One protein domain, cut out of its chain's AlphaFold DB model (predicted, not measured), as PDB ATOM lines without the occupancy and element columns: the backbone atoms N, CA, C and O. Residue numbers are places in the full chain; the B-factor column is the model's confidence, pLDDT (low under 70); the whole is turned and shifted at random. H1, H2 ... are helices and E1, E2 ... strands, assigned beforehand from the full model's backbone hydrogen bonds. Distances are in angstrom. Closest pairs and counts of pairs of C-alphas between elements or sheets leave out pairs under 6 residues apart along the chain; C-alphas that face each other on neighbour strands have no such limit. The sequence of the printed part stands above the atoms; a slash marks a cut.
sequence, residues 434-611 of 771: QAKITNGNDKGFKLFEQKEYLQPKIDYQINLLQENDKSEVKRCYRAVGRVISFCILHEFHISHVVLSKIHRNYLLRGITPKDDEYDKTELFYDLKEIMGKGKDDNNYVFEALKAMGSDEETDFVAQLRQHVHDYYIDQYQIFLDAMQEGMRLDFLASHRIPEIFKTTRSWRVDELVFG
ATOM      1  N   GLN A 434     -11.580 -23.150  -0.327       71.50
ATOM      2  CA  GLN A 434     -10.466 -23.906  -0.891       71.50
ATOM      3  C   GLN A 434     -10.288 -25.168  -0.051       71.50
ATOM      4  O   GLN A 434      -9.819 -25.078   1.078       71.50
ATOM      5  N   ALA A 435     -10.698 -26.320  -0.582       63.16
ATOM      6  CA  ALA A 435     -10.662 -27.574   0.159       63.16
ATOM      7  C   ALA A 435      -9.781 -28.620  -0.525       63.16
ATOM      8  O   ALA A 435      -9.745 -28.745  -1.755       63.16
ATOM      9  N   LYS A 436      -9.119 -29.427   0.304       64.50
ATOM     10  CA  LYS A 436      -8.371 -30.612  -0.100       64.50
ATOM     11  C   LYS A 436      -9.244 -31.839   0.092       64.50
ATOM     12  O   LYS A 436      -9.534 -32.261   1.209       64.50
ATOM     13  N   ILE A 437      -9.639 -32.455  -1.017       64.44
ATOM     14  CA  ILE A 437     -10.319 -33.755  -0.989       64.44
ATOM     15  C   ILE A 437      -9.264 -34.815  -0.670       64.44
ATOM     16  O   ILE A 437      -8.177 -34.781  -1.247       64.44
ATOM     17  N   THR A 438      -9.576 -35.783   0.198       56.38
ATOM     18  CA  THR A 438      -8.615 -36.765   0.745       56.38
ATOM     19  C   THR A 438      -7.827 -37.563  -0.308       56.38
ATOM     20  O   THR A 438      -6.844 -38.196   0.053       56.38
ATOM     21  N   ASN A 439      -8.210 -37.510  -1.594       48.56
ATOM     22  CA  ASN A 439      -7.572 -38.208  -2.717       48.56
ATOM     23  C   ASN A 439      -7.488 -37.381  -4.031       48.56
ATOM     24  O   ASN A 439      -7.491 -37.969  -5.112       48.56
ATOM     25  N   GLY A 440      -7.462 -36.040  -3.998       53.28
ATOM     26  CA  GLY A 440      -7.507 -35.232  -5.231       53.28
ATOM     27  C   GLY A 440      -6.781 -33.884  -5.180       53.28
ATOM     28  O   GLY A 440      -6.341 -33.442  -4.125       53.28
ATOM     29  N   ASN A 441      -6.662 -33.242  -6.349       48.59
ATOM     30  CA  ASN A 441      -6.106 -31.892  -6.505       48.59
ATOM     31  C   ASN A 441      -6.995 -30.829  -5.838       48.59
ATOM     32  O   ASN A 441      -8.218 -30.986  -5.814       48.59
ATOM     33  N   ASP A 442      -6.374 -29.730  -5.401       54.25
ATOM     34  CA  ASP A 442      -7.047 -28.535  -4.880       54.25
ATOM     35  C   ASP A 442      -8.141 -28.067  -5.858       54.25
ATOM     36  O   ASP A 442      -7.872 -27.738  -7.018       54.25
ATOM     37  N   LYS A 443      -9.394 -28.063  -5.396       60.38
ATOM     38  CA  LYS A 443     -10.547 -27.518  -6.122       60.38
ATOM     39  C   LYS A 443     -11.383 -26.674  -5.164       60.38
ATOM     40  O   LYS A 443     -11.474 -26.986  -3.980       60.38
ATOM     41  N   GLY A 444     -12.015 -25.623  -5.687       68.25
ATOM     42  CA  GLY A 444     -13.038 -24.884  -4.947       68.25
ATOM     43  C   GLY A 444     -14.195 -25.815  -4.579       68.25
ATOM     44  O   GLY A 444     -14.772 -26.474  -5.448       68.25
ATOM     45  N   PHE A 445     -14.503 -25.912  -3.288       76.25
ATOM     46  CA  PHE A 445     -15.643 -26.659  -2.768       76.25
ATOM     47  C   PHE A 445     -16.795 -25.687  -2.517       76.25
ATOM     48  O   PHE A 445     -16.765 -24.891  -1.579       76.25
ATOM     49  N   LYS A 446     -17.812 -25.744  -3.380       81.50
ATOM     50  CA  LYS A 446     -19.043 -24.951  -3.253       81.50
ATOM     51  C   LYS A 446     -19.870 -25.428  -2.065       81.50
ATOM     52  O   LYS A 446     -20.137 -26.624  -1.969       81.50
ATOM     53  N   LEU A 447     -20.338 -24.505  -1.228       80.62
ATOM     54  CA  LEU A 447     -21.217 -24.836  -0.095       80.62
ATOM     55  C   LEU A 447     -22.651 -25.160  -0.529       80.62
ATOM     56  O   LEU A 447     -23.306 -25.994   0.089       80.62
ATOM     57  N   PHE A 448     -23.126 -24.525  -1.602       83.56
ATOM     58  CA  PHE A 448     -24.488 -24.689  -2.104       83.56
ATOM     59  C   PHE A 448     -24.501 -25.081  -3.584       83.56
ATOM     60  O   PHE A 448     -23.637 -24.680  -4.367       83.56
ATOM     61  N   GLU A 449     -25.509 -25.852  -3.975       81.44
ATOM     62  CA  GLU A 449     -25.917 -26.056  -5.362       81.44
ATOM     63  C   GLU A 449     -27.141 -25.182  -5.650       81.44
ATOM     64  O   GLU A 449     -28.095 -25.155  -4.871       81.44
ATOM     65  N   GLN A 450     -27.116 -24.445  -6.761       68.00
ATOM     66  CA  GLN A 450     -28.271 -23.663  -7.200       68.00
ATOM     67  C   GLN A 450     -29.299 -24.593  -7.851       68.00
ATOM     68  O   GLN A 450     -29.064 -25.100  -8.948       68.00
ATOM     69  N   LYS A 451     -30.425 -24.802  -7.166       69.81
ATOM     70  CA  LYS A 451     -31.639 -25.444  -7.690       69.81
ATOM     71  C   LYS A 451     -32.842 -24.519  -7.451       69.81
ATOM     72  O   LYS A 451     -32.672 -23.302  -7.461       69.81
ATOM     73  N   GLU A 452     -34.035 -25.058  -7.192       63.03
ATOM     74  CA  GLU A 452     -35.215 -24.289  -6.756       63.03
ATOM     75  C   GLU A 452     -34.971 -23.555  -5.421       63.03
ATOM     76  O   GLU A 452     -35.598 -22.541  -5.123       63.03
ATOM     77  N   TYR A 453     -34.029 -24.065  -4.624       76.00
ATOM     78  CA  TYR A 453     -33.453 -23.425  -3.447       76.00
ATOM     79  C   TYR A 453     -31.931 -23.645  -3.434       76.00
ATOM     80  O   TYR A 453     -31.389 -24.417  -4.231       76.00
ATOM     81  N   LEU A 454     -31.227 -22.980  -2.519       79.00
ATOM     82  CA  LEU A 454     -29.809 -23.207  -2.265       79.00
ATOM     83  C   LEU A 454     -29.645 -24.532  -1.528       79.00
ATOM     84  O   LEU A 454     -29.727 -24.599  -0.302       79.00
ATOM     85  N   GLN A 455     -29.448 -25.601  -2.297       84.88
ATOM     86  CA  GLN A 455     -29.277 -26.932  -1.743       84.88
ATOM     87  C   GLN A 455     -27.900 -27.029  -1.078       84.88
ATOM     88  O   GLN A 455     -26.891 -26.881  -1.770       84.88
ATOM     89  N   PRO A 456     -27.819 -27.268   0.243       89.75
ATOM     90  CA  PRO A 456     -26.538 -27.463   0.911       89.75
ATOM     91  C   PRO A 456     -25.875 -28.756   0.424       89.75
ATOM     92  O   PRO A 456     -26.537 -29.665  -0.078       89.75
ATOM     93  N   LYS A 457     -24.556 -28.870   0.580       88.50
ATOM     94  CA  LYS A 457     -23.855 -30.139   0.321       88.50
ATOM     95  C   LYS A 457     -24.267 -31.208   1.333       88.50
ATOM     96  O   LYS A 457     -24.319 -30.926   2.527       88.50
ATOM     97  N   ILE A 458     -24.512 -32.429   0.850       89.12
ATOM     98  CA  ILE A 458     -24.826 -33.582   1.708       89.12
ATOM     99  C   ILE A 458     -23.635 -33.936   2.605       89.12
ATOM    100  O   ILE A 458     -22.472 -33.824   2.199       89.12
ATOM    101  N   ASP A 459     -23.921 -34.454   3.794       90.50
ATOM    102  CA  ASP A 459     -22.927 -34.790   4.815       90.50
ATOM    103  C   ASP A 459     -21.860 -35.755   4.296       90.50
ATOM    104  O   ASP A 459     -20.686 -35.626   4.635       90.50
ATOM    105  N   TYR A 460     -22.230 -36.692   3.417       87.38
ATOM    106  CA  TYR A 460     -21.276 -37.594   2.767       87.38
ATOM    107  C   TYR A 460     -20.171 -36.832   2.021       87.38
ATOM    108  O   TYR A 460     -18.996 -37.146   2.186       87.38
ATOM    109  N   GLN A 461     -20.525 -35.799   1.249       85.50
ATOM    110  CA  GLN A 461     -19.558 -35.003   0.486       85.50
ATOM    111  C   GLN A 461     -18.648 -34.187   1.408       85.50
ATOM    112  O   GLN A 461     -17.451 -34.092   1.152       85.50
ATOM    113  N   ILE A 462     -19.196 -33.645   2.497       87.31
ATOM    114  CA  ILE A 462     -18.425 -32.905   3.503       87.31
ATOM    115  C   ILE A 462     -17.481 -33.858   4.247       87.31
ATOM    116  O   ILE A 462     -16.326 -33.534   4.508       87.31
ATOM    117  N   ASN A 463     -17.923 -35.082   4.537       87.50
ATOM    118  CA  ASN A 463     -17.122 -36.077   5.241       87.50
ATOM    119  C   ASN A 463     -15.902 -36.575   4.448       87.50
ATOM    120  O   ASN A 463     -14.964 -37.081   5.070       87.50
ATOM    121  N   LEU A 464     -15.882 -36.377   3.124       85.62
ATOM    122  CA  LEU A 464     -14.728 -36.617   2.245       85.62
ATOM    123  C   LEU A 464     -13.674 -35.494   2.276       85.62
ATOM    124  O   LEU A 464     -12.664 -35.594   1.581       85.62
ATOM    125  N   LEU A 465     -13.905 -34.415   3.022       82.75
ATOM    126  CA  LEU A 465     -12.931 -33.338   3.198       82.75
ATOM    127  C   LEU A 465     -11.968 -33.641   4.355       82.75
ATOM    128  O   LEU A 465     -12.219 -34.521   5.182       82.75
ATOM    129  N   GLN A 466     -10.865 -32.898   4.441       81.38
ATOM    130  CA  GLN A 466     -10.016 -32.910   5.636       81.38
ATOM    131  C   GLN A 466     -10.710 -32.222   6.819       81.38
ATOM    132  O   GLN A 466     -11.578 -31.376   6.632       81.38
ATOM    133  N   GLU A 467     -10.317 -32.553   8.052       83.06
ATOM    134  CA  GLU A 467     -11.009 -32.065   9.257       83.06
ATOM    135  C   GLU A 467     -11.003 -30.530   9.386       83.06
ATOM    136  O   GLU A 467     -12.003 -29.938   9.792       83.06
ATOM    137  N   ASN A 468      -9.918 -29.876   8.957       77.06
ATOM    138  CA  ASN A 468      -9.837 -28.414   8.910       77.06
ATOM    139  C   ASN A 468     -10.855 -27.823   7.922       77.06
ATOM    140  O   ASN A 468     -11.570 -26.887   8.266       77.06
ATOM    141  N   ASP A 469     -10.979 -28.415   6.734       81.06
ATOM    142  CA  ASP A 469     -11.916 -27.962   5.702       81.06
ATOM    143  C   ASP A 469     -13.370 -28.222   6.124       81.06
ATOM    144  O   ASP A 469     -14.238 -27.380   5.917       81.06
ATOM    145  N   LYS A 470     -13.647 -29.352   6.796       82.88
ATOM    146  CA  LYS A 470     -14.964 -29.623   7.405       82.88
ATOM    147  C   LYS A 470     -15.333 -28.576   8.448       82.88
ATOM    148  O   LYS A 470     -16.489 -28.157   8.511       82.88
ATOM    149  N   SER A 471     -14.372 -28.182   9.285       80.50
ATOM    150  CA  SER A 471     -14.561 -27.118  10.272       80.50
ATOM    151  C   SER A 471     -14.900 -25.795   9.584       80.50
ATOM    152  O   SER A 471     -15.833 -25.112  10.003       80.50
ATOM    153  N   GLU A 472     -14.231 -25.478   8.474       76.62
ATOM    154  CA  GLU A 472     -14.518 -24.281   7.681       76.62
ATOM    155  C   GLU A 472     -15.923 -24.323   7.053       76.62
ATOM    156  O   GLU A 472     -16.678 -23.361   7.185       76.62
ATOM    157  N   VAL A 473     -16.348 -25.461   6.482       80.06
ATOM    158  CA  VAL A 473     -17.737 -25.656   6.008       80.06
ATOM    159  C   VAL A 473     -18.744 -25.369   7.125       80.06
ATOM    160  O   VAL A 473     -19.688 -24.595   6.938       80.06
ATOM    161  N   LYS A 474     -18.537 -25.962   8.310       85.12
ATOM    162  CA  LYS A 474     -19.399 -25.748   9.482       85.12
ATOM    163  C   LYS A 474     -19.423 -24.280   9.899       85.12
ATOM    164  O   LYS A 474     -20.490 -23.753  10.198       85.12
ATOM    165  N   ARG A 475     -18.275 -23.597   9.885       78.38
ATOM    166  CA  ARG A 475     -18.171 -22.161  10.191       78.38
ATOM    167  C   ARG A 475     -18.978 -21.315   9.212       78.38
ATOM    168  O   ARG A 475     -19.726 -20.446   9.655       78.38
ATOM    169  N   CYS A 476     -18.901 -21.599   7.913       79.31
ATOM    170  CA  CYS A 476     -19.691 -20.885   6.915       79.31
ATOM    171  C   CYS A 476     -21.199 -21.092   7.119       79.31
ATOM    172  O   CYS A 476     -21.945 -20.114   7.160       79.31
ATOM    173  N   TYR A 477     -21.663 -22.329   7.325       87.38
ATOM    174  CA  TYR A 477     -23.080 -22.588   7.618       87.38
ATOM    175  C   TYR A 477     -23.537 -21.938   8.931       87.38
ATOM    176  O   TYR A 477     -24.609 -21.336   8.994       87.38
ATOM    177  N   ARG A 478     -22.692 -21.951   9.963       83.31
ATOM    178  CA  ARG A 478     -22.945 -21.247  11.225       83.31
ATOM    179  C   ARG A 478     -23.085 -19.737  11.035       83.31
ATOM    180  O   ARG A 478     -23.943 -19.121  11.667       83.31
ATOM    181  N   ALA A 479     -22.293 -19.131  10.151       78.88
ATOM    182  CA  ALA A 479     -22.421 -17.716   9.810       78.88
ATOM    183  C   ALA A 479     -23.757 -17.410   9.111       78.88
ATOM    184  O   ALA A 479     -24.419 -16.436   9.469       78.88
ATOM    185  N   VAL A 480     -24.206 -18.271   8.190       84.31
ATOM    186  CA  VAL A 480     -25.532 -18.146   7.555       84.31
ATOM    187  C   VAL A 480     -26.646 -18.211   8.605       84.31
ATOM    188  O   VAL A 480     -27.539 -17.364   8.602       84.31
ATOM    189  N   GLY A 481     -26.556 -19.144   9.559       85.12
ATOM    190  CA  GLY A 481     -27.504 -19.248  10.672       85.12
ATOM    191  C   GLY A 481     -27.597 -17.970  11.514       85.12
ATOM    192  O   GLY A 481     -28.694 -17.556  11.892       85.12
ATOM    193  N   ARG A 482     -26.471 -17.286  11.758       78.81
ATOM    194  CA  ARG A 482     -26.467 -15.983  12.449       78.81
ATOM    195  C   ARG A 482     -27.191 -14.903  11.654       78.81
ATOM    196  O   ARG A 482     -28.050 -14.228  12.208       78.81
ATOM    197  N   VAL A 483     -26.917 -14.786  10.352       77.94
ATOM    198  CA  VAL A 483     -27.590 -13.795   9.491       77.94
ATOM    199  C   VAL A 483     -29.101 -14.039   9.436       77.94
ATOM    200  O   VAL A 483     -29.877 -13.091   9.501       77.94
ATOM    201  N   ILE A 484     -29.540 -15.300   9.396       82.56
ATOM    202  CA  ILE A 484     -30.965 -15.656   9.474       82.56
ATOM    203  C   ILE A 484     -31.587 -15.199  10.800       82.56
ATOM    204  O   ILE A 484     -32.650 -14.581  10.793       82.56
ATOM    205  N   SER A 485     -30.929 -15.466  11.932       76.31
ATOM    206  CA  SER A 485     -31.414 -15.035  13.252       76.31
ATOM    207  C   SER A 485     -31.471 -13.512  13.368       76.31
ATOM    208  O   SER A 485     -32.488 -12.966  13.794       76.31
ATOM    209  N   PHE A 486     -30.439 -12.819  12.879       73.31
ATOM    210  CA  PHE A 486     -30.420 -11.364  12.764       73.31
ATOM    211  C   PHE A 486     -31.617 -10.849  11.955       73.31
ATOM    212  O   PHE A 486     -32.327  -9.954  12.413       73.31
ATOM    213  N   CYS A 487     -31.892 -11.434  10.786       72.06
ATOM    214  CA  CYS A 487     -33.038 -11.040   9.970       72.06
ATOM    215  C   CYS A 487     -34.367 -11.212  10.711       72.06
ATOM    216  O   CYS A 487     -35.178 -10.292  10.712       72.06
ATOM    217  N   ILE A 488     -34.568 -12.337  11.400       70.94
ATOM    218  CA  ILE A 488     -35.796 -12.595  12.167       70.94
ATOM    219  C   ILE A 488     -35.959 -11.585  13.309       70.94
ATOM    220  O   ILE A 488     -37.031 -11.007  13.471       70.94
ATOM    221  N   LEU A 489     -34.908 -11.355  14.100       68.12
ATOM    222  CA  LEU A 489     -34.949 -10.470  15.270       68.12
ATOM    223  C   LEU A 489     -35.140  -8.996  14.903       68.12
ATOM    224  O   LEU A 489     -35.726  -8.239  15.676       68.12
ATOM    225  N   HIS A 490     -34.630  -8.592  13.742       62.50
ATOM    226  CA  HIS A 490     -34.703  -7.219  13.250       62.50
ATOM    227  C   HIS A 490     -35.770  -7.014  12.168       62.50
ATOM    228  O   HIS A 490     -35.787  -5.960  11.533       62.50
ATOM    229  N   GLU A 491     -36.662  -7.992  11.976       61.22
ATOM    230  CA  GLU A 491     -37.788  -7.929  11.034       61.22
ATOM    231  C   GLU A 491     -37.357  -7.645   9.576       61.22
ATOM    232  O   GLU A 491     -38.054  -6.973   8.812       61.22
ATOM    233  N   PHE A 492     -36.198  -8.164   9.164       63.91
ATOM    234  CA  PHE A 492     -35.788  -8.194   7.762       63.91
ATOM    235  C   PHE A 492     -36.262  -9.484   7.094       63.91
ATOM    236  O   PHE A 492     -36.092 -10.577   7.631       63.91
ATOM    237  N   HIS A 493     -36.794  -9.363   5.878       66.69
ATOM    238  CA  HIS A 493     -37.175 -10.533   5.096       66.69
ATOM    239  C   HIS A 493     -35.946 -11.304   4.609       66.69
ATOM    240  O   HIS A 493     -34.967 -10.729   4.121       66.69
ATOM    241  N   ILE A 494     -36.033 -12.624   4.708       74.12
ATOM    242  CA  ILE A 494     -35.060 -13.564   4.159       74.12
ATOM    243  C   ILE A 494     -35.520 -13.975   2.762       74.12
ATOM    244  O   ILE A 494     -36.705 -14.178   2.524       74.12
ATOM    245  N   SER A 495     -34.590 -14.123   1.822       69.25
ATOM    246  CA  SER A 495     -34.955 -14.586   0.483       69.25
ATOM    247  C   SER A 495     -35.474 -16.032   0.507       69.25
ATOM    248  O   SER A 495     -34.851 -16.913   1.109       69.25
ATOM    249  N   HIS A 496     -36.595 -16.300  -0.173       71.62
ATOM    250  CA  HIS A 496     -37.202 -17.638  -0.234       71.62
ATOM    251  C   HIS A 496     -36.254 -18.695  -0.832       71.62
ATOM    252  O   HIS A 496     -36.340 -19.868  -0.473       71.62
ATOM    253  N   VAL A 497     -35.292 -18.308  -1.675       71.06
ATOM    254  CA  VAL A 497     -34.354 -19.271  -2.279       71.06
ATOM    255  C   VAL A 497     -33.364 -19.871  -1.278       71.06
ATOM    256  O   VAL A 497     -32.730 -20.867  -1.587       71.06
ATOM    257  N   VAL A 498     -33.198 -19.295  -0.084       77.00
ATOM    258  CA  VAL A 498     -32.113 -19.670   0.842       77.00
ATOM    259  C   VAL A 498     -32.329 -21.049   1.472       77.00
ATOM    260  O   VAL A 498     -31.365 -21.768   1.715       77.00
ATOM    261  N   LEU A 499     -33.581 -21.432   1.738       84.38
ATOM    262  CA  LEU A 499     -33.933 -22.685   2.412       84.38
ATOM    263  C   LEU A 499     -35.139 -23.342   1.739       84.38
ATOM    264  O   LEU A 499     -36.122 -22.659   1.442       84.38
ATOM    265  N   SER A 500     -35.106 -24.670   1.597       84.12
ATOM    266  CA  SER A 500     -36.297 -25.455   1.244       84.12
ATOM    267  C   SER A 500     -37.356 -25.348   2.341       84.12
ATOM    268  O   SER A 500     -37.021 -25.177   3.517       84.12
ATOM    269  N   LYS A 501     -38.638 -25.507   1.996       83.75
ATOM    270  CA  LYS A 501     -39.729 -25.470   2.985       83.75
ATOM    271  C   LYS A 501     -39.574 -26.508   4.100       83.75
ATOM    272  O   LYS A 501     -39.818 -26.200   5.265       83.75
ATOM    273  N   ILE A 502     -39.042 -27.689   3.776       87.19
ATOM    274  CA  ILE A 502     -38.734 -28.724   4.772       87.19
ATOM    275  C   ILE A 502     -37.650 -28.240   5.748       87.19
ATOM    276  O   ILE A 502     -37.844 -28.338   6.961       87.19
ATOM    277  N   HIS A 503     -36.555 -27.642   5.258       90.56
ATOM    278  CA  HIS A 503     -35.519 -27.075   6.129       90.56
ATOM    279  C   HIS A 503     -36.044 -25.892   6.957       90.56
ATOM    280  O   HIS A 503     -35.658 -25.746   8.115       90.56
ATOM    281  N   ARG A 504     -36.946 -25.064   6.410       88.88
ATOM    282  CA  ARG A 504     -37.586 -23.962   7.151       88.88
ATOM    283  C   ARG A 504     -38.430 -24.485   8.309       88.88
ATOM    284  O   ARG A 504     -38.279 -23.994   9.423       88.88
ATOM    285  N   ASN A 505     -39.272 -25.494   8.075       88.31
ATOM    286  CA  ASN A 505     -40.074 -26.119   9.131       88.31
ATOM    287  C   ASN A 505     -39.175 -26.699  10.238       88.31
ATOM    288  O   ASN A 505     -39.419 -26.449  11.420       88.31
ATOM    289  N   TYR A 506     -38.076 -27.360   9.870       91.88
ATOM    290  CA  TYR A 506     -37.125 -27.884  10.846       91.88
ATOM    291  C   TYR A 506     -36.408 -26.777  11.639       91.88
ATOM    292  O   TYR A 506     -36.444 -26.773  12.868       91.88
ATOM    293  N   LEU A 507     -35.791 -25.802  10.964       89.31
ATOM    294  CA  LEU A 507     -34.977 -24.761  11.608       89.31
ATOM    295  C   LEU A 507     -35.812 -23.734  12.385       89.31
ATOM    296  O   LEU A 507     -35.379 -23.270  13.441       89.31
ATOM    297  N   LEU A 508     -36.993 -23.367  11.879       86.50
ATOM    298  CA  LEU A 508     -37.814 -22.298  12.451       86.50
ATOM    299  C   LEU A 508     -38.892 -22.802  13.398       86.50
ATOM    300  O   LEU A 508     -39.197 -22.086  14.341       86.50
ATOM    301  N   ARG A 509     -39.477 -23.986  13.169       85.12
ATOM    302  CA  ARG A 509     -40.557 -24.544  14.012       85.12
ATOM    303  C   ARG A 509     -40.088 -25.714  14.876       85.12
ATOM    304  O   ARG A 509     -40.794 -26.087  15.810       85.12
ATOM    305  N   GLY A 510     -38.920 -26.292  14.582       87.75
ATOM    306  CA  GLY A 510     -38.438 -27.497  15.255       87.75
ATOM    307  C   GLY A 510     -39.302 -28.723  14.962       87.75
ATOM    308  O   GLY A 510     -39.441 -29.563  15.845       87.75
ATOM    309  N   ILE A 511     -39.930 -28.773  13.780       88.75
ATOM    310  CA  ILE A 511     -40.809 -29.869  13.353       88.75
ATOM    311  C   ILE A 511     -40.187 -30.558  12.140       88.75
ATOM    312  O   ILE A 511     -39.791 -29.903  11.174       88.75
ATOM    313  N   THR A 512     -40.125 -31.884  12.178       91.38
ATOM    314  CA  THR A 512     -39.602 -32.747  11.114       91.38
ATOM    315  C   THR A 512     -40.731 -33.536  10.433       91.38
ATOM    316  O   THR A 512     -41.777 -33.746  11.041       91.38
ATOM    317  N   PRO A 513     -40.549 -34.035   9.192       86.44
ATOM    318  CA  PRO A 513     -41.520 -34.918   8.536       86.44
ATOM    319  C   PRO A 513     -41.938 -36.158   9.354       86.44
ATOM    320  O   PRO A 513     -43.017 -36.702   9.114       86.44
ATOM    321  N   LYS A 514     -41.108 -36.613  10.308       86.00
ATOM    322  CA  LYS A 514     -41.430 -37.727  11.221       86.00
ATOM    323  C   LYS A 514     -42.452 -37.336  12.292       86.00
ATOM    324  O   LYS A 514     -43.164 -38.212  12.770       86.00
ATOM    325  N   ASP A 515     -42.547 -36.056  12.638       86.12
ATOM    326  CA  ASP A 515     -43.414 -35.574  13.711       86.12
ATOM    327  C   ASP A 515     -44.883 -35.571  13.275       86.12
ATOM    328  O   ASP A 515     -45.234 -35.137  12.171       86.12
ATOM    329  N   ASP A 516     -45.778 -36.018  14.153       79.50
ATOM    330  CA  ASP A 516     -47.221 -36.019  13.888       79.50
ATOM    331  C   ASP A 516     -47.761 -34.597  13.668       79.50
ATOM    332  O   ASP A 516     -48.687 -34.404  12.878       79.50
ATOM    333  N   GLU A 517     -47.134 -33.596  14.294       82.38
ATOM    334  CA  GLU A 517     -47.446 -32.175  14.129       82.38
ATOM    335  C   GLU A 517     -47.133 -31.623  12.728       82.38
ATOM    336  O   GLU A 517     -47.628 -30.546  12.378       82.38
ATOM    337  N   TYR A 518     -46.343 -32.330  11.912       83.00
ATOM    338  CA  TYR A 518     -46.137 -31.980  10.509       83.00
ATOM    339  C   TYR A 518     -47.333 -32.459   9.687       83.00
ATOM    340  O   TYR A 518     -47.406 -33.617   9.268       83.00
ATOM    341  N   ASP A 519     -48.294 -31.570   9.457       79.62
ATOM    342  CA  ASP A 519     -49.533 -31.893   8.755       79.62
ATOM    343  C   ASP A 519     -49.277 -32.586   7.398       79.62
ATOM    344  O   ASP A 519     -48.405 -32.194   6.621       79.62
ATOM    345  N   LYS A 520     -50.024 -33.663   7.118       70.12
ATOM    346  CA  LYS A 520     -49.828 -34.494   5.913       70.12
ATOM    347  C   LYS A 520     -50.063 -33.698   4.628       70.12
ATOM    348  O   LYS A 520     -49.395 -33.944   3.625       70.12
ATOM    349  N   THR A 521     -51.005 -32.759   4.660       69.06
ATOM    350  CA  THR A 521     -51.308 -31.879   3.536       69.06
ATOM    351  C   THR A 521     -50.196 -30.843   3.361       69.06
ATOM    352  O   THR A 521     -49.741 -30.662   2.234       69.06
ATOM    353  N   GLU A 522     -49.682 -30.243   4.447       74.50
ATOM    354  CA  GLU A 522     -48.483 -29.377   4.398       74.50
ATOM    355  C   GLU A 522     -47.278 -30.122   3.794       74.50
ATOM    356  O   GLU A 522     -46.675 -29.633   2.841       74.50
ATOM    357  N   LEU A 523     -46.982 -31.342   4.261       76.56
ATOM    358  CA  LEU A 523     -45.877 -32.161   3.745       76.56
ATOM    359  C   LEU A 523     -46.014 -32.444   2.244       76.56
ATOM    360  O   LEU A 523     -45.034 -32.375   1.506       76.56
ATOM    361  N   PHE A 524     -47.225 -32.753   1.781       68.38
ATOM    362  CA  PHE A 524     -47.484 -32.991   0.364       68.38
ATOM    363  C   PHE A 524     -47.242 -31.738  -0.492       68.38
ATOM    364  O   PHE A 524     -46.659 -31.840  -1.573       68.38
ATOM    365  N   TYR A 525     -47.658 -30.559  -0.022       67.00
ATOM    366  CA  TYR A 525     -47.406 -29.299  -0.728       67.00
ATOM    367  C   TYR A 525     -45.923 -28.930  -0.746       67.00
ATOM    368  O   TYR A 525     -45.410 -28.559  -1.802       67.00
ATOM    369  N   ASP A 526     -45.231 -29.095   0.380       74.62
ATOM    370  CA  ASP A 526     -43.800 -28.817   0.488       74.62
ATOM    371  C   ASP A 526     -42.993 -29.741  -0.434       74.62
ATOM    372  O   ASP A 526     -42.092 -29.287  -1.139       74.62
ATOM    373  N   LEU A 527     -43.372 -31.022  -0.519       70.06
ATOM    374  CA  LEU A 527     -42.799 -31.950  -1.491       70.06
ATOM    375  C   LEU A 527     -43.108 -31.534  -2.923       70.06
ATOM    376  O   LEU A 527     -42.196 -31.485  -3.731       70.06
ATOM    377  N   LYS A 528     -44.353 -31.191  -3.257       63.16
ATOM    378  CA  LYS A 528     -44.729 -30.782  -4.620       63.16
ATOM    379  C   LYS A 528     -43.927 -29.575  -5.122       63.16
ATOM    380  O   LYS A 528     -43.625 -29.508  -6.310       63.16
ATOM    381  N   GLU A 529     -43.612 -28.633  -4.240       59.91
ATOM    382  CA  GLU A 529     -42.827 -27.440  -4.566       59.91
ATOM    383  C   GLU A 529     -41.336 -27.744  -4.732       59.91
ATOM    384  O   GLU A 529     -40.718 -27.272  -5.682       59.91
ATOM    385  N   ILE A 530     -40.770 -28.580  -3.855       63.22
ATOM    386  CA  ILE A 530     -39.367 -29.008  -3.950       63.22
ATOM    387  C   ILE A 530     -39.166 -29.983  -5.125       63.22
ATOM    388  O   ILE A 530     -38.116 -30.005  -5.753       63.22
ATOM    389  N   MET A 531     -40.191 -30.767  -5.461       55.34
ATOM    390  CA  MET A 531     -40.251 -31.656  -6.622       55.34
ATOM    391  C   MET A 531     -40.637 -30.906  -7.908       55.34
ATOM    392  O   MET A 531     -41.309 -31.487  -8.766       55.34
ATOM    393  N   GLY A 532     -40.248 -29.631  -8.048       46.72
ATOM    394  CA  GLY A 532     -40.414 -28.858  -9.281       46.72
ATOM    395  C   GLY A 532     -40.141 -29.718 -10.520       46.72
ATOM    396  O   GLY A 532     -39.293 -30.604 -10.474       46.72
ATOM    397  N   LYS A 533     -40.942 -29.510 -11.581       45.50
ATOM    398  CA  LYS A 533     -41.196 -30.375 -12.763       45.50
ATOM    399  C   LYS A 533     -39.948 -30.805 -13.574       45.50
ATOM    400  O   LYS A 533     -39.896 -30.606 -14.789       45.50
ATOM    401  N   GLY A 534     -38.957 -31.412 -12.938       38.66
ATOM    402  CA  GLY A 534     -37.817 -32.050 -13.562       38.66
ATOM    403  C   GLY A 534     -38.263 -33.356 -14.200       38.66
ATOM    404  O   GLY A 534     -38.850 -34.217 -13.549       38.66
ATOM    405  N   LYS A 535     -37.984 -33.491 -15.496       38.28
ATOM    406  CA  LYS A 535     -38.062 -34.758 -16.238       38.28
ATOM    407  C   LYS A 535     -36.919 -35.717 -15.891       38.28
ATOM    408  O   LYS A 535     -36.854 -36.789 -16.480       38.28
ATOM    409  N   ASP A 536     -36.029 -35.337 -14.979       41.03
ATOM    410  CA  ASP A 536     -34.871 -36.149 -14.646       41.03
ATOM    411  C   ASP A 536     -35.263 -37.248 -13.659       41.03
ATOM    412  O   ASP A 536     -35.750 -36.990 -12.556       41.03
ATOM    413  N   ASP A 537     -34.996 -38.482 -14.077       38.72
ATOM    414  CA  ASP A 537     -35.231 -39.762 -13.399       38.72
ATOM    415  C   ASP A 537     -34.564 -39.904 -12.007       38.72
ATOM    416  O   ASP A 537     -34.576 -40.978 -11.422       38.72
ATOM    417  N   ASN A 538     -34.014 -38.837 -11.419       41.47
ATOM    418  CA  ASN A 538     -33.222 -38.872 -10.182       41.47
ATOM    419  C   ASN A 538     -33.945 -38.326  -8.944       41.47
ATOM    420  O   ASN A 538     -33.306 -37.994  -7.940       41.47
ATOM    421  N   ASN A 539     -35.272 -38.208  -8.973       52.97
ATOM    422  CA  ASN A 539     -36.001 -37.887  -7.754       52.97
ATOM    423  C   ASN A 539     -36.182 -39.164  -6.926       52.97
ATOM    424  O   ASN A 539     -37.172 -39.874  -7.077       52.97
ATOM    425  N   TYR A 540     -35.217 -39.461  -6.051       50.97
ATOM    426  CA  TYR A 540     -35.235 -40.630  -5.162       50.97
ATOM    427  C   TYR A 540     -36.525 -40.748  -4.336       50.97
ATOM    428  O   TYR A 540     -36.917 -41.856  -3.994       50.97
ATOM    429  N   VAL A 541     -37.230 -39.641  -4.060       51.56
ATOM    430  CA  VAL A 541     -38.558 -39.670  -3.419       51.56
ATOM    431  C   VAL A 541     -39.615 -40.237  -4.372       51.56
ATOM    432  O   VAL A 541     -40.460 -41.013  -3.946       51.56
ATOM    433  N   PHE A 542     -39.554 -39.916  -5.666       53.84
ATOM    434  CA  PHE A 542     -40.436 -40.474  -6.696       53.84
ATOM    435  C   PHE A 542     -40.088 -41.928  -7.040       53.84
ATOM    436  O   PHE A 542     -40.992 -42.735  -7.249       53.84
ATOM    437  N   GLU A 543     -38.801 -42.287  -7.062       50.94
ATOM    438  CA  GLU A 543     -38.370 -43.684  -7.185       50.94
ATOM    439  C   GLU A 543     -38.761 -44.508  -5.957       50.94
ATOM    440  O   GLU A 543     -39.255 -45.616  -6.124       50.94
ATOM    441  N   ALA A 544     -38.646 -43.960  -4.744       50.06
ATOM    442  CA  ALA A 544     -39.142 -44.601  -3.529       50.06
ATOM    443  C   ALA A 544     -40.674 -44.736  -3.568       50.06
ATOM    444  O   ALA A 544     -41.195 -45.818  -3.326       50.06
ATOM    445  N   LEU A 545     -41.409 -43.691  -3.970       53.44
ATOM    446  CA  LEU A 545     -42.862 -43.747  -4.191       53.44
ATOM    447  C   LEU A 545     -43.264 -44.792  -5.253       53.44
ATOM    448  O   LEU A 545     -44.315 -45.414  -5.120       53.44
ATOM    449  N   LYS A 546     -42.441 -45.006  -6.292       52.56
ATOM    450  CA  LYS A 546     -42.636 -46.051  -7.317       52.56
ATOM    451  C   LYS A 546     -42.267 -47.453  -6.820       52.56
ATOM    452  O   LYS A 546     -42.985 -48.399  -7.127       52.56
ATOM    453  N   ALA A 547     -41.165 -47.596  -6.086       51.12
ATOM    454  CA  ALA A 547     -40.647 -48.869  -5.580       51.12
ATOM    455  C   ALA A 547     -41.479 -49.419  -4.413       51.12
ATOM    456  O   ALA A 547     -41.619 -50.629  -4.278       51.12
ATOM    457  N   MET A 548     -42.088 -48.542  -3.610       52.81
ATOM    458  CA  MET A 548     -42.993 -48.908  -2.512       52.81
ATOM    459  C   MET A 548     -44.408 -49.280  -2.987       52.81
ATOM    460  O   MET A 548     -45.245 -49.685  -2.188       52.81
ATOM    461  N   GLY A 549     -44.700 -49.151  -4.286       48.19
ATOM    462  CA  GLY A 549     -46.000 -49.499  -4.863       48.19
ATOM    463  C   GLY A 549     -46.221 -50.995  -5.110       48.19
ATOM    464  O   GLY A 549     -47.294 -51.340  -5.603       48.19
ATOM    465  N   SER A 550     -45.242 -51.874  -4.839       46.91
ATOM    466  CA  SER A 550     -45.329 -53.277  -5.269       46.91
ATOM    467  C   SER A 550     -45.504 -54.333  -4.184       46.91
ATOM    468  O   SER A 550     -45.963 -55.399  -4.558       46.91
ATOM    469  N   ASP A 551     -45.218 -54.099  -2.901       48.94
ATOM    470  CA  ASP A 551     -45.409 -55.144  -1.882       48.94
ATOM    471  C   ASP A 551     -45.592 -54.573  -0.458       48.94
ATOM    472  O   ASP A 551     -44.835 -53.715  -0.018       48.94
ATOM    473  N   GLU A 552     -46.577 -55.143   0.251       49.88
ATOM    474  CA  GLU A 552     -46.885 -55.073   1.695       49.88
ATOM    475  C   GLU A 552     -47.826 -53.973   2.247       49.88
ATOM    476  O   GLU A 552     -47.701 -52.781   1.989       49.88
ATOM    477  N   GLU A 553     -48.759 -54.428   3.104       51.19
ATOM    478  CA  GLU A 553     -49.758 -53.710   3.927       51.19
ATOM    479  C   GLU A 553     -49.145 -52.749   4.974       51.19
ATOM    480  O   GLU A 553     -49.534 -52.723   6.143       51.19
ATOM    481  N   THR A 554     -48.153 -51.955   4.592       53.75
ATOM    482  CA  THR A 554     -47.530 -50.962   5.471       53.75
ATOM    483  C   THR A 554     -48.130 -49.574   5.247       53.75
ATOM    484  O   THR A 554     -48.551 -49.229   4.144       53.75
ATOM    485  N   ASP A 555     -48.224 -48.772   6.316       70.62
ATOM    486  CA  ASP A 555     -48.769 -47.410   6.268       70.62
ATOM    487  C   ASP A 555     -47.887 -46.527   5.372       70.62
ATOM    488  O   ASP A 555     -46.865 -45.983   5.799       70.62
ATOM    489  N   PHE A 556     -48.303 -46.404   4.111       66.56
ATOM    490  CA  PHE A 556     -47.680 -45.601   3.060       66.56
ATOM    491  C   PHE A 556     -47.261 -44.207   3.544       66.56
ATOM    492  O   PHE A 556     -46.204 -43.699   3.171       66.56
ATOM    493  N   VAL A 557     -48.067 -43.581   4.407       69.12
ATOM    494  CA  VAL A 557     -47.769 -42.234   4.896       69.12
ATOM    495  C   VAL A 557     -46.597 -42.243   5.872       69.12
ATOM    496  O   VAL A 557     -45.766 -41.336   5.826       69.12
ATOM    497  N   ALA A 558     -46.503 -43.256   6.732       74.50
ATOM    498  CA  ALA A 558     -45.389 -43.401   7.660       74.50
ATOM    499  C   ALA A 558     -44.067 -43.642   6.910       74.50
ATOM    500  O   ALA A 558     -43.056 -43.016   7.230       74.50
ATOM    501  N   GLN A 559     -44.084 -44.473   5.863       72.81
ATOM    502  CA  GLN A 559     -42.903 -44.718   5.025       72.81
ATOM    503  C   GLN A 559     -42.477 -43.483   4.230       72.81
ATOM    504  O   GLN A 559     -41.293 -43.152   4.195       72.81
ATOM    505  N   LEU A 560     -43.429 -42.755   3.637       74.00
ATOM    506  CA  LEU A 560     -43.136 -41.502   2.942       74.00
ATOM    507  C   LEU A 560     -42.498 -40.479   3.892       74.00
ATOM    508  O   LEU A 560     -41.472 -39.889   3.563       74.00
ATOM    509  N   ARG A 561     -43.070 -40.297   5.087       83.12
ATOM    510  CA  ARG A 561     -42.528 -39.403   6.124       83.12
ATOM    511  C   ARG A 561     -41.104 -39.778   6.519       83.12
ATOM    512  O   ARG A 561     -40.244 -38.901   6.601       83.12
ATOM    513  N   GLN A 562     -40.853 -41.071   6.709       83.50
ATOM    514  CA  GLN A 562     -39.528 -41.604   7.002       83.50
ATOM    515  C   GLN A 562     -38.542 -41.295   5.868       83.50
ATOM    516  O   GLN A 562     -37.505 -40.693   6.118       83.50
ATOM    517  N   HIS A 563     -38.880 -41.617   4.620       78.00
ATOM    518  CA  HIS A 563     -37.994 -41.368   3.481       78.00
ATOM    519  C   HIS A 563     -37.680 -39.886   3.276       78.00
ATOM    520  O   HIS A 563     -36.537 -39.525   2.994       78.00
ATOM    521  N   VAL A 564     -38.678 -39.018   3.427       82.62
ATOM    522  CA  VAL A 564     -38.502 -37.570   3.272       82.62
ATOM    523  C   VAL A 564     -37.617 -37.011   4.379       82.62
ATOM    524  O   VAL A 564     -36.758 -36.176   4.108       82.62
ATOM    525  N   HIS A 565     -37.778 -37.489   5.611       89.12
ATOM    526  CA  HIS A 565     -36.869 -37.146   6.696       89.12
ATOM    527  C   HIS A 565     -35.442 -37.599   6.420       89.12
ATOM    528  O   HIS A 565     -34.510 -36.813   6.549       89.12
ATOM    529  N   ASP A 566     -35.269 -38.856   6.028       85.06
ATOM    530  CA  ASP A 566     -33.942 -39.416   5.826       85.06
ATOM    531  C   ASP A 566     -33.219 -38.660   4.695       85.06
ATOM    532  O   ASP A 566     -32.020 -38.402   4.778       85.06
ATOM    533  N   TYR A 567     -33.959 -38.218   3.672       83.19
ATOM    534  CA  TYR A 567     -33.417 -37.446   2.558       83.19
ATOM    535  C   TYR A 567     -33.132 -35.977   2.900       83.19
ATOM    536  O   TYR A 567     -32.053 -35.496   2.581       83.19
ATOM    537  N   TYR A 568     -34.068 -35.248   3.520       85.44
ATOM    538  CA  TYR A 568     -33.949 -33.793   3.734       85.44
ATOM    539  C   TYR A 568     -33.430 -33.391   5.117       85.44
ATOM    540  O   TYR A 568     -33.060 -32.239   5.308       85.44
ATOM    541  N   ILE A 569     -33.404 -34.299   6.087       91.56
ATOM    542  CA  ILE A 569     -32.939 -34.014   7.449       91.56
ATOM    543  C   ILE A 569     -31.664 -34.806   7.738       91.56
ATOM    544  O   ILE A 569     -30.621 -34.203   7.986       91.56
ATOM    545  N   ASP A 570     -31.698 -36.139   7.632       90.31
ATOM    546  CA  ASP A 570     -30.565 -36.971   8.070       90.31
ATOM    547  C   ASP A 570     -29.321 -36.844   7.182       90.31
ATOM    548  O   ASP A 570     -28.201 -36.908   7.686       90.31
ATOM    549  N   GLN A 571     -29.479 -36.608   5.876       88.88
ATOM    550  CA  GLN A 571     -28.341 -36.388   4.969       88.88
ATOM    551  C   GLN A 571     -27.678 -35.008   5.106       88.88
ATOM    552  O   GLN A 571     -26.641 -34.789   4.475       88.88
ATOM    553  N   TYR A 572     -28.255 -34.089   5.887       91.56
ATOM    554  CA  TYR A 572     -27.810 -32.695   5.998       91.56
ATOM    555  C   TYR A 572     -27.571 -32.253   7.449       91.56
ATOM    556  O   TYR A 572     -27.632 -31.056   7.741       91.56
ATOM    557  N   GLN A 573     -27.310 -33.176   8.378       94.31
ATOM    558  CA  GLN A 573     -27.166 -32.839   9.797       94.31
ATOM    559  C   GLN A 573     -26.006 -31.874  10.053       94.31
ATOM    560  O   GLN A 573     -26.160 -30.945  10.840       94.31
ATOM    561  N   ILE A 574     -24.882 -31.990   9.333       91.44
ATOM    562  CA  ILE A 574     -23.760 -31.043   9.480       91.44
ATOM    563  C   ILE A 574     -24.203 -29.608   9.171       91.44
ATOM    564  O   ILE A 574     -23.821 -28.670   9.874       91.44
ATOM    565  N   PHE A 575     -25.001 -29.433   8.117       94.50
ATOM    566  CA  PHE A 575     -25.569 -28.140   7.745       94.50
ATOM    567  C   PHE A 575     -26.581 -27.655   8.787       94.50
ATOM    568  O   PHE A 575     -26.475 -26.526   9.271       94.50
ATOM    569  N   LEU A 576     -27.546 -28.502   9.146       94.38
ATOM    570  CA  LEU A 576     -28.646 -28.145  10.040       94.38
ATOM    571  C   LEU A 576     -28.155 -27.807  11.454       94.38
ATOM    572  O   LEU A 576     -28.572 -26.787  12.007       94.38
ATOM    573  N   ASP A 577     -27.231 -28.590  12.008       92.19
ATOM    574  CA  ASP A 577     -26.646 -28.350  13.330       92.19
ATOM    575  C   ASP A 577     -25.859 -27.040  13.364       92.19
ATOM    576  O   ASP A 577     -26.048 -26.224  14.268       92.19
ATOM    577  N   ALA A 578     -25.016 -26.796  12.354       88.50
ATOM    578  CA  ALA A 578     -24.241 -25.563  12.259       88.50
ATOM    579  C   ALA A 578     -25.151 -24.332  12.132       88.50
ATOM    580  O   ALA A 578     -24.925 -23.321  12.797       88.50
ATOM    581  N   MET A 579     -26.215 -24.422  11.329       88.75
ATOM    582  CA  MET A 579     -27.218 -23.365  11.177       88.75
ATOM    583  C   MET A 579     -27.949 -23.080  12.489       88.75
ATOM    584  O   MET A 579     -28.042 -21.919  12.891       88.75
ATOM    585  N   GLN A 580     -28.424 -24.116  13.189       87.44
ATOM    586  CA  GLN A 580     -29.064 -23.967  14.499       87.44
ATOM    587  C   GLN A 580     -28.109 -23.367  15.531       87.44
ATOM    588  O   GLN A 580     -28.506 -22.497  16.305       87.44
ATOM    589  N   GLU A 581     -26.852 -23.812  15.546       83.75
ATOM    590  CA  GLU A 581     -25.822 -23.235  16.405       83.75
ATOM    591  C   GLU A 581     -25.640 -21.746  16.091       83.75
ATOM    592  O   GLU A 581     -25.682 -20.919  16.996       83.75
ATOM    593  N   GLY A 582     -25.531 -21.397  14.806       79.00
ATOM    594  CA  GLY A 582     -25.503 -20.029  14.298       79.00
ATOM    595  C   GLY A 582     -26.652 -19.183  14.830       79.00
ATOM    596  O   GLY A 582     -26.436 -18.150  15.463       79.00
ATOM    597  N   MET A 583     -27.877 -19.669  14.638       79.31
ATOM    598  CA  MET A 583     -29.093 -18.976  15.054       79.31
ATOM    599  C   MET A 583     -29.168 -18.749  16.569       79.31
ATOM    600  O   MET A 583     -29.779 -17.776  17.014       79.31
ATOM    601  N   ARG A 584     -28.526 -19.619  17.362       72.69
ATOM    602  CA  ARG A 584     -28.468 -19.524  18.825       72.69
ATOM    603  C   ARG A 584     -27.447 -18.501  19.343       72.69
ATOM    604  O   ARG A 584     -27.481 -18.174  20.526       72.69
ATOM    605  N   LEU A 585     -26.530 -17.994  18.522       64.44
ATOM    606  CA  LEU A 585     -25.395 -17.208  19.030       64.44
ATOM    607  C   LEU A 585     -25.669 -15.709  19.174       64.44
ATOM    608  O   LEU A 585     -24.995 -15.065  19.977       64.44
ATOM    609  N   ASP A 586     -26.652 -15.160  18.459       52.69
ATOM    610  CA  ASP A 586     -27.046 -13.759  18.617       52.69
ATOM    611  C   ASP A 586     -28.042 -13.591  19.784       52.69
ATOM    612  O   ASP A 586     -29.208 -13.967  19.709       52.69
ATOM    613  N   PHE A 587     -27.533 -12.992  20.869       45.38
ATOM    614  CA  PHE A 587     -28.215 -12.520  22.084       45.38
ATOM    615  C   PHE A 587     -28.935 -13.537  23.011       45.38
ATOM    616  O   PHE A 587     -29.504 -14.552  22.624       45.38
ATOM    617  N   LEU A 588     -28.903 -13.167  24.299       38.84
ATOM    618  CA  LEU A 588     -29.276 -13.816  25.575       38.84
ATOM    619  C   LEU A 588     -30.606 -14.620  25.705       38.84
ATOM    620  O   LEU A 588     -30.991 -14.925  26.831       38.84
ATOM    621  N   ALA A 589     -31.323 -14.997  24.641       41.66
ATOM    622  CA  ALA A 589     -32.549 -15.817  24.746       41.66
ATOM    623  C   ALA A 589     -32.919 -16.634  23.483       41.66
ATOM    624  O   ALA A 589     -34.064 -17.058  23.321       41.66
ATOM    625  N   SER A 590     -31.974 -16.885  22.582       39.38
ATOM    626  CA  SER A 590     -32.171 -17.572  21.291       39.38
ATOM    627  C   SER A 590     -32.556 -19.065  21.367       39.38
ATOM    628  O   SER A 590     -32.791 -19.697  20.338       39.38
ATOM    629  N   HIS A 591     -32.716 -19.640  22.565       47.38
ATOM    630  CA  HIS A 591     -33.319 -20.972  22.740       47.38
ATOM    631  C   HIS A 591     -34.799 -21.034  22.300       47.38
ATOM    632  O   HIS A 591     -35.395 -22.101  22.340       47.38
ATOM    633  N   ARG A 592     -35.393 -19.919  21.842       57.53
ATOM    634  CA  ARG A 592     -36.839 -19.805  21.623       57.53
ATOM    635  C   ARG A 592     -37.320 -19.736  20.172       57.53
ATOM    636  O   ARG A 592     -38.526 -19.769  20.003       57.53
ATOM    637  N   ILE A 593     -36.485 -19.640  19.126       65.81
ATOM    638  CA  ILE A 593     -37.024 -19.468  17.748       65.81
ATOM    639  C   ILE A 593     -37.941 -20.647  17.346       65.81
ATOM    640  O   ILE A 593     -39.118 -20.391  17.076       65.81
ATOM    641  N   PRO A 594     -37.486 -21.919  17.419       70.25
ATOM    642  CA  PRO A 594     -38.370 -23.077  17.287       70.25
ATOM    643  C   PRO A 594     -39.589 -23.024  18.207       70.25
ATOM    644  O   PRO A 594     -40.708 -23.251  17.761       70.25
ATOM    645  N   GLU A 595     -39.402 -22.667  19.477       68.69
ATOM    646  CA  GLU A 595     -40.480 -22.624  20.475       68.69
ATOM    647  C   GLU A 595     -41.554 -21.565  20.161       68.69
ATOM    648  O   GLU A 595     -42.732 -21.787  20.445       68.69
ATOM    649  N   ILE A 596     -41.173 -20.440  19.545       68.00
ATOM    650  CA  ILE A 596     -42.069 -19.353  19.129       68.00
ATOM    651  C   ILE A 596     -42.952 -19.817  17.969       68.00
ATOM    652  O   ILE A 596     -44.169 -19.616  17.997       68.00
ATOM    653  N   PHE A 597     -42.363 -20.451  16.953       74.44
ATOM    654  CA  PHE A 597     -43.089 -20.792  15.729       74.44
ATOM    655  C   PHE A 597     -43.657 -22.213  15.705       74.44
ATOM    656  O   PHE A 597     -44.458 -22.501  14.818       74.44
ATOM    657  N   LYS A 598     -43.336 -23.085  16.672       78.75
ATOM    658  CA  LYS A 598     -43.776 -24.495  16.695       78.75
ATOM    659  C   LYS A 598     -45.273 -24.672  16.416       78.75
ATOM    660  O   LYS A 598     -45.668 -25.502  15.607       78.75
ATOM    661  N   THR A 599     -46.115 -23.853  17.045       72.12
ATOM    662  CA  THR A 599     -47.585 -23.926  16.902       72.12
ATOM    663  C   THR A 599     -48.144 -23.100  15.737       72.12
ATOM    664  O   THR A 599     -49.339 -23.165  15.443       72.12
ATOM    665  N   THR A 600     -47.298 -22.326  15.058       72.50
ATOM    666  CA  THR A 600     -47.679 -21.504  13.906       72.50
ATOM    667  C   THR A 600     -47.642 -22.360  12.639       72.50
ATOM    668  O   THR A 600     -46.713 -23.141  12.450       72.50
ATOM    669  N   ARG A 601     -48.647 -22.232  11.763       71.00
ATOM    670  CA  ARG A 601     -48.687 -22.954  10.475       71.00
ATOM    671  C   ARG A 601     -47.530 -22.532   9.564       71.00
ATOM    672  O   ARG A 601     -47.174 -21.352   9.571       71.00
ATOM    673  N   SER A 602     -47.005 -23.451   8.751       76.00
ATOM    674  CA  SER A 602     -45.812 -23.224   7.911       76.00
ATOM    675  C   SER A 602     -45.921 -21.957   7.056       76.00
ATOM    676  O   SER A 602     -45.076 -21.071   7.143       76.00
ATOM    677  N   TRP A 603     -47.029 -21.799   6.332       69.94
ATOM    678  CA  TRP A 603     -47.276 -20.657   5.445       69.94
ATOM    679  C   TRP A 603     -47.311 -19.296   6.160       69.94
ATOM    680  O   TRP A 603     -46.993 -18.274   5.557       69.94
ATOM    681  N   ARG A 604     -47.687 -19.254   7.449       65.31
ATOM    682  CA  ARG A 604     -47.653 -18.021   8.257       65.31
ATOM    683  C   ARG A 604     -46.234 -17.668   8.674       65.31
ATOM    684  O   ARG A 604     -45.895 -16.491   8.697       65.31
ATOM    685  N   VAL A 605     -45.428 -18.674   9.012       72.38
ATOM    686  CA  VAL A 605     -44.002 -18.483   9.301       72.38
ATOM    687  C   VAL A 605     -43.284 -18.005   8.041       72.38
ATOM    688  O   VAL A 605     -42.517 -17.049   8.115       72.38
ATOM    689  N   ASP A 606     -43.602 -18.594   6.886       72.12
ATOM    690  CA  ASP A 606     -43.081 -18.163   5.588       72.12
ATOM    691  C   ASP A 606     -43.419 -16.690   5.301       72.12
ATOM    692  O   ASP A 606     -42.517 -15.901   5.033       72.12
ATOM    693  N   GLU A 607     -44.690 -16.293   5.445       64.56
ATOM    694  CA  GLU A 607     -45.139 -14.905   5.237       64.56
ATOM    695  C   GLU A 607     -44.434 -13.908   6.176       64.56
ATOM    696  O   GLU A 607     -44.122 -12.793   5.762       64.56
ATOM    697  N   LEU A 608     -44.184 -14.293   7.433       63.31
ATOM    698  CA  LEU A 608     -43.561 -13.428   8.442       63.31
ATOM    699  C   LEU A 608     -42.046 -13.288   8.261       63.31
ATOM    700  O   LEU A 608     -41.511 -12.196   8.424       63.31
ATOM    701  N   VAL A 609     -41.350 -14.388   7.966       71.75
ATOM    702  CA  VAL A 609     -39.878 -14.443   7.979       71.75
ATOM    703  C   VAL A 609     -39.285 -14.184   6.598       71.75
ATOM    704  O   VAL A 609     -38.254 -13.523   6.469       71.75
ATOM    705  N   PHE A 610     -39.934 -14.681   5.551       72.88
ATOM    706  CA  PHE A 610     -39.459 -14.547   4.175       72.88
ATOM    707  C   PHE A 610     -40.223 -13.461   3.406       72.88
ATOM    708  O   PHE A 610     -39.810 -13.034   2.329       72.88
ATOM    709  N   GLY A 611     -41.286 -12.932   4.017       62.47
ATOM    710  CA  GLY A 611     -42.153 -11.935   3.415       62.47
ATOM    711  C   GLY A 611     -43.094 -12.551   2.384       62.47
ATOM    712  O   GLY A 611     -43.174 -13.761   2.193       62.47
TER     713      GLY A 611
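Overview. This is residues 434 to 611 of the 771 residues of the protein "HECT domain-containing protein" of Fistulifera solaris (UniProt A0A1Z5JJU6). Long helix H2 crosses H7 to make one side of the model, and H3, near the middle, packs on H7 with H4 and H8 around it. From the start of H7, H6 leads away from H2 and pairs with H5 as a helical hairpin, an arm from which residues 549 to 555 stick out. The printed part has 178 residues, with three named strands, E1 to E3, followed by nine named helices, H1 to H9; E2 and E3 make a two-stranded antiparallel sheet. It is mostly helix and compact, with a radius of gyration of the C-alphas of 17.3 A and spans of 46 by 44 by 25 A.

Along the chain. Find C-alpha 443 at (-10.547, -27.518, -6.122), where E1 begins, residues 443 to 446. E2 is residues 448 to 450, E3 454 to 456 and H1 459 to 463. From C-alpha 467 at (-11.009, -32.065, 9.257), H2 runs 32.8 A to residue 489. Next come H3, residues 501 to 509, H4, 520 to 530, 15.4 A long, and H5, 540 to 547. H6, residues 556 to 568, is 18.1 A long and H7, 570 to 585, is 23.2 A. H8 is residues 590 to 597; H9, 602 to 609, ends at C-alpha 609, (-39.878, -14.443, 7.979).

Arrangement. Look first at H7, the hub, with a kink of 30 degrees near residue 577. It touches H2 at a steep tilt of 56 degrees, the same way, closest at the C-alphas of Gly 481 and Met 579, 4.2 A. With residues 571 to 575 alone it touches H1, closest at C-alphas 459 and 572, 5.4 A. With residues 576 to 580 alone it touches H3, closest at C-alphas 507 and 580, 6.6 A. H3 also touches H8, closest at C-alphas 509 and 594, 4.2 A, and H4, at C-alphas 501 and 526, 5.8 A. H9 is close to H3 but not clearly touching, C-alphas 505 and 602 being closest at 6.5 A. In the H5 and H6 hairpin, a shallow tilt of 28 degrees, opposite ways, the closest C-alphas are 541 and 564, 7.0 A. In the E2 and E3 hairpin, N 449 and O 455 are 2.8 A apart, within hydrogen-bond range. E1 pairs with no named strand. Every O i to N i+4 pair is within range in H1 to H6 and H9, but 10 of 12 in H7 and 2 of 4 in H8.

Size, cuts and confidence. The C-alphas farthest apart, Ser 550 and Leu 588, are 52.6 A from each other. The printed part has no cut, and the link from H2 to H3 is long. Mean pLDDT of the printed part is 72.2; look for values under 70 at residues 435 to 444, 528 to 554 and 585 to 593, among others.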